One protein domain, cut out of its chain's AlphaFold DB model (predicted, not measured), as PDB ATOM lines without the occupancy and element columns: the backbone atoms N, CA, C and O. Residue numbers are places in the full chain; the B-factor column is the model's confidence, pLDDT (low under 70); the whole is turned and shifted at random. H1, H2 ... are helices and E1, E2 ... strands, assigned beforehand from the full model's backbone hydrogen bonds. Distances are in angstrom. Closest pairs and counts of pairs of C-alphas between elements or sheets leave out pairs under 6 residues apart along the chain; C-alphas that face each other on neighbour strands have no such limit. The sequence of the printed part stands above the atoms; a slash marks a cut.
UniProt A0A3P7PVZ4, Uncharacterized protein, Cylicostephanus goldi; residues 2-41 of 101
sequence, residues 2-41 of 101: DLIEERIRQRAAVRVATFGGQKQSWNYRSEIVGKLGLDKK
ATOM      1  N   ASP A   2     -73.683  23.671 -47.709       75.69
ATOM      2  CA  ASP A   2     -72.375  23.174 -47.294       75.69
ATOM      3  C   ASP A   2     -72.320  23.046 -45.760       75.69
ATOM      4  O   ASP A   2     -72.664  23.976 -45.026       75.69
ATOM      5  N   LEU A   3     -71.911  21.879 -45.257       71.62
ATOM      6  CA  LEU A   3     -71.889  21.561 -43.819       71.62
ATOM      7  C   LEU A   3     -70.928  22.478 -43.046       71.62
ATOM      8  O   LEU A   3     -71.082  22.696 -41.840       71.62
ATOM      9  N   ILE A   4     -69.931  23.023 -43.744       70.38
ATOM     10  CA  ILE A   4     -68.957  23.968 -43.202       70.38
ATOM     11  C   ILE A   4     -69.599  25.347 -43.001       70.38
ATOM     12  O   ILE A   4     -69.412  25.954 -41.944       70.38
ATOM     13  N   GLU A   5     -70.415  25.812 -43.948       65.75
ATOM     14  CA  GLU A   5     -71.138  27.083 -43.830       65.75
ATOM     15  C   GLU A   5     -72.146  27.050 -42.680       65.75
ATOM     16  O   GLU A   5     -72.195  27.986 -41.882       65.75
ATOM     17  N   GLU A   6     -72.898  25.955 -42.520       63.03
ATOM     18  CA  GLU A   6     -73.824  25.797 -41.392       63.03
ATOM     19  C   GLU A   6     -73.097  25.781 -40.043       63.03
ATOM     20  O   GLU A   6     -73.546  26.425 -39.090       63.03
ATOM     21  N   ARG A   7     -71.932  25.123 -39.959       60.06
ATOM     22  CA  ARG A   7     -71.095  25.136 -38.750       60.06
ATOM     23  C   ARG A   7     -70.574  26.527 -38.416       60.06
ATOM     24  O   ARG A   7     -70.612  26.918 -37.250       60.06
ATOM     25  N   ILE A   8     -70.090  27.275 -39.407       62.12
ATOM     26  CA  ILE A   8     -69.591  28.645 -39.217       62.12
ATOM     27  C   ILE A   8     -70.739  29.564 -38.776       62.12
ATOM     28  O   ILE A   8     -70.581  30.337 -37.829       62.12
ATOM     29  N   ARG A   9     -71.924  29.409 -39.375       61.66
ATOM     30  CA  ARG A   9     -73.142  30.147 -39.011       61.66
ATOM     31  C   ARG A   9     -73.598  29.849 -37.579       61.66
ATOM     32  O   ARG A   9     -73.976  30.767 -36.857       61.66
ATOM     33  N   GLN A  10     -73.517  28.592 -37.140       59.62
ATOM     34  CA  GLN A  10     -73.826  28.195 -35.760       59.62
ATOM     35  C   GLN A  10     -72.779  28.692 -34.752       59.62
ATOM     36  O   GLN A  10     -73.143  29.091 -33.647       59.62
ATOM     37  N   ARG A  11     -71.491  28.722 -35.124       57.00
ATOM     38  CA  ARG A  11     -70.403  29.248 -34.276       57.00
ATOM     39  C   ARG A  11     -70.466  30.767 -34.098       57.00
ATOM     40  O   ARG A  11     -70.131  31.258 -33.028       57.00
ATOM     41  N   ALA A  12     -70.917  31.496 -35.117       57.09
ATOM     42  CA  ALA A  12     -71.100  32.947 -35.062       57.09
ATOM     43  C   ALA A  12     -72.315  33.387 -34.218       57.09
ATOM     44  O   ALA A  12     -72.428  34.564 -33.879       57.09
ATOM     45  N   ALA A  13     -73.217  32.457 -33.882       61.06
ATOM     46  CA  ALA A  13     -74.497  32.768 -33.256       61.06
ATOM     47  C   ALA A  13     -74.413  33.050 -31.749       61.06
ATOM     48  O   ALA A  13     -75.292  33.724 -31.232       61.06
ATOM     49  N   VAL A  14     -73.404  32.543 -31.034       67.62
ATOM     50  CA  VAL A  14     -73.272  32.749 -29.581       67.62
ATOM     51  C   VAL A  14     -71.988  33.513 -29.310       67.62
ATOM     52  O   VAL A  14     -70.893  32.954 -29.339       67.62
ATOM     53  N   ARG A  15     -72.129  34.817 -29.068       80.94
ATOM     54  CA  ARG A  15     -71.009  35.692 -28.719       80.94
ATOM     55  C   ARG A  15     -70.815  35.643 -27.215       80.94
ATOM     56  O   ARG A  15     -71.784  35.563 -26.468       80.94
ATOM     57  N   VAL A  16     -69.566  35.687 -26.765       82.00
ATOM     58  CA  VAL A  16     -69.225  35.688 -25.340       82.00
ATOM     59  C   VAL A  16     -68.447  36.958 -25.045       82.00
ATOM     60  O   VAL A  16     -67.420  37.210 -25.672       82.00
ATOM     61  N   ALA A  17     -68.945  37.758 -24.109       81.00
ATOM     62  CA  ALA A  17     -68.254  38.929 -23.590       81.00
ATOM     63  C   ALA A  17     -67.863  38.684 -22.127       81.00
ATOM     64  O   ALA A  17     -68.570  37.986 -21.398       81.00
ATOM     65  N   THR A  18     -66.729  39.240 -21.706       81.00
ATOM     66  CA  THR A  18     -66.244  39.109 -20.327       81.00
ATOM     67  C   THR A  18     -66.420  40.447 -19.620       81.00
ATOM     68  O   THR A  18     -65.798  41.429 -20.020       81.00
ATOM     69  N   PHE A  19     -67.242  40.489 -18.573       76.75
ATOM     70  CA  PHE A  19     -67.474  41.679 -17.752       76.75
ATOM     71  C   PHE A  19     -67.210  41.332 -16.287       76.75
ATOM     72  O   PHE A  19     -67.786  40.382 -15.762       76.75
ATOM     73  N   GLY A  20     -66.302  42.059 -15.627       79.75
ATOM     74  CA  GLY A  20     -66.018  41.863 -14.196       79.75
ATOM     75  C   GLY A  20     -65.588  40.439 -13.809       79.75
ATOM     76  O   GLY A  20     -65.917  39.975 -12.725       79.75
ATOM     77  N   GLY A  21     -64.913  39.712 -14.707       85.38
ATOM     78  CA  GLY A  21     -64.506  38.316 -14.487       85.38
ATOM     79  C   GLY A  21     -65.587  37.266 -14.779       85.38
ATOM     80  O   GLY A  21     -65.282  36.075 -14.780       85.38
ATOM     81  N   GLN A  22     -66.820  37.671 -15.101       80.31
ATOM     82  CA  GLN A  22     -67.884  36.763 -15.529       80.31
ATOM     83  C   GLN A  22     -68.000  36.726 -17.054       80.31
ATOM     84  O   GLN A  22     -67.931  37.753 -17.732       80.31
ATOM     85  N   LYS A  23     -68.178  35.521 -17.603       87.62
ATOM     86  CA  LYS A  23     -68.441  35.308 -19.031       87.62
ATOM     87  C   LYS A  23     -69.947  35.328 -19.263       87.62
ATOM     88  O   LYS A  23     -70.648  34.456 -18.759       87.62
ATOM     89  N   GLN A  24     -70.430  36.285 -20.049       83.81
ATOM     90  CA  GLN A  24     -71.830  36.379 -20.448       83.81
ATOM     91  C   GLN A  24     -71.965  36.079 -21.941       83.81
ATOM     92  O   GLN A  24     -71.333  36.728 -22.779       83.81
ATOM     93  N   SER A  25     -72.792  35.088 -22.274       83.81
ATOM     94  CA  SER A  25     -73.170  34.803 -23.655       83.81
ATOM     95  C   SER A  25     -74.357  35.665 -24.083       83.81
ATOM     96  O   SER A  25     -75.291  35.886 -23.312       83.81
ATOM     97  N   TRP A  26     -74.324  36.161 -25.318       82.25
ATOM     98  CA  TRP A  26     -75.405  36.944 -25.908       82.25
ATOM     99  C   TRP A  26     -75.487  36.730 -27.423       82.25
ATOM    100  O   TRP A  26     -74.499  36.418 -28.095       82.25
ATOM    101  N   ASN A  27     -76.690  36.919 -27.963       84.00
ATOM    102  CA  ASN A  27     -77.003  36.740 -29.377       84.00
ATOM    103  C   ASN A  27     -77.779  37.966 -29.870       84.00
ATOM    104  O   ASN A  27     -78.482  38.608 -29.083       84.00
ATOM    105  N   TYR A  28     -77.715  38.278 -31.168       83.12
ATOM    106  CA  TYR A  28     -78.603  39.306 -31.714       83.12
ATOM    107  C   TYR A  28     -80.047  38.799 -31.751       83.12
ATOM    108  O   TYR A  28     -80.317  37.629 -32.032       83.12
ATOM    109  N   ARG A  29     -81.008  39.704 -31.521       79.38
ATOM    110  CA  ARG A  29     -82.440  39.373 -31.568       79.38
ATOM    111  C   ARG A  29     -82.838  38.745 -32.906       79.38
ATOM    112  O   ARG A  29     -83.609  37.795 -32.907       79.38
ATOM    113  N   SER A  30     -82.298  39.234 -34.020       79.56
ATOM    114  CA  SER A  30     -82.533  38.680 -35.362       79.56
ATOM    115  C   SER A  30     -82.072  37.225 -35.498       79.56
ATOM    116  O   SER A  30     -82.773  36.417 -36.100       79.56
ATOM    117  N   GLU A  31     -80.940  36.861 -34.889       78.62
ATOM    118  CA  GLU A  31     -80.409  35.491 -34.888       78.62
ATOM    119  C   GLU A  31     -81.306  34.553 -34.066       78.62
ATOM    120  O   GLU A  31     -81.587  33.431 -34.487       78.62
ATOM    121  N   ILE A  32     -81.809  35.028 -32.920       79.69
ATOM    122  CA  ILE A  32     -82.769  34.291 -32.082       79.69
ATOM    123  C   ILE A  32     -84.097  34.104 -32.825       79.69
ATOM    124  O   ILE A  32     -84.621  32.993 -32.895       79.69
ATOM    125  N   VAL A  33     -84.627  35.180 -33.404       79.44
ATOM    126  CA  VAL A  33     -85.898  35.193 -34.139       79.44
ATOM    127  C   VAL A  33     -85.841  34.277 -35.363       79.44
ATOM    128  O   VAL A  33     -86.778  33.511 -35.587       79.44
ATOM    129  N   GLY A  34     -84.730  34.291 -36.107       77.88
ATOM    130  CA  GLY A  34     -84.502  33.395 -37.239       77.88
ATOM    131  C   GLY A  34     -84.358  31.929 -36.820       77.88
ATOM    132  O   GLY A  34     -84.994  31.063 -37.413       77.88
ATOM    133  N   LYS A  35     -83.588  31.639 -35.758       77.06
ATOM    134  CA  LYS A  35     -83.404  30.267 -35.244       77.06
ATOM    135  C   LYS A  35     -84.704  29.658 -34.717       77.06
ATOM    136  O   LYS A  35     -84.944  28.472 -34.913       77.06
ATOM    137  N   LEU A  36     -85.526  30.456 -34.039       80.62
ATOM    138  CA  LEU A  36     -86.805  30.019 -33.474       80.62
ATOM    139  C   LEU A  36     -87.959  30.063 -34.490       80.62
ATOM    140  O   LEU A  36     -89.081  29.704 -34.140       80.62
ATOM    141  N   GLY A  37     -87.717  30.512 -35.729       75.94
ATOM    142  CA  GLY A  37     -88.761  30.632 -36.752       75.94
ATOM    143  C   GLY A  37     -89.902  31.567 -36.337       75.94
ATOM    144  O   GLY A  37     -91.057  31.338 -36.701       75.94
ATOM    145  N   LEU A  38     -89.584  32.581 -35.528       77.69
ATOM    146  CA  LEU A  38     -90.546  33.547 -34.994       77.69
ATOM    147  C   LEU A  38     -90.923  34.613 -36.030       77.69
ATOM    148  O   LEU A  38     -91.993  35.206 -35.932       77.69
ATOM    149  N   ASP A  39     -90.074  34.825 -37.037       77.44
ATOM    150  CA  ASP A  39     -90.374  35.679 -38.185       77.44
ATOM    151  C   ASP A  39     -91.189  34.896 -39.222       77.44
ATOM    152  O   ASP A  39     -90.672  34.360 -40.207       77.44
ATOM    153  N   LYS A  40     -92.487  34.744 -38.943       76.69
ATOM    154  CA  LYS A  40     -93.431  34.149 -39.890       76.69
ATOM    155  C   LYS A  40     -94.082  35.250 -40.704       76.69
ATOM    156  O   LYS A  40     -94.647  36.194 -40.159       76.69
ATOM    157  N   LYS A  41     -94.098  35.067 -42.024       79.50
ATOM    158  CA  LYS A  41     -94.829  35.952 -42.929       79.50
ATOM    159  C   LYS A  41     -96.301  36.004 -42.518       79.50
ATOM    160  O   LYS A  41     -97.000  34.992 -42.537       79.50
TER     161      LYS A  41
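AT A GLANCE: This is residues 2 to 41 of the 101 residues of an uncharacterized protein of Cylicostephanus goldi (UniProt A0A3P7PVZ4). An open, flat Y: a slender hairpin of two strands, E1 and E2, makes the stem, and a short helix follows from its open end on each side, H1 before E1 and H2 after E2. The two helices spread apart with no contact between them, and there is no shared core; the hairpin's tip, residues 18 to 23, and residues 2 to 8 at the far end of H1 stick out free. The printed part has 40 residues, with two named helices and two named strands in the order H1, E1, E2, H2; the sheet, E1 - E2, is antiparallel and the class is mixed, helices and strands. The whole is only just loose, close to extended, with a radius of gyration of the C-alphas of 12.9 A and spans of 40 by 26 by 9 A.

IN THESE COORDINATES: Find C-alpha 15 at (-71.009, 35.692, -28.719); from there E1, residues 15 to 19, runs 13.0 A. E2, residues 22 to 26, comes back over 12.8 A. Look before E1 for H1, residues 3 to 11, which begins at C-alpha 3 at (-71.889, 21.561, -43.819) and is 12.3 A long. H2, residues 29 to 35, is 9.9 A long and ends at C-alpha 35 at (-83.404, 30.267, -35.244).

HOW THE PARTS SIT: Start at the hairpin, where E1 and E2 are antiparallel at 148 degrees. The C-alphas of Val 16 and Ser 25 face each other at 4.4 A. Look for N 17 and O 24, 2.9 A, and N 15 and O 26, 3.0 A, within hydrogen-bond range. H1 is apart from E2 and from H2, and E1 is apart from H2. In H1 and H2 every O i to N i+4 pair is within hydrogen-bond range.

THE WHOLE: The two C-alphas farthest apart are those of Gly 21 and Lys 41, 41.6 A. The printed part has no cut, and its three links are tight. Read the B-factor column for a mean pLDDT of 75.1 over the printed part; residues 5 to 14 are under 70.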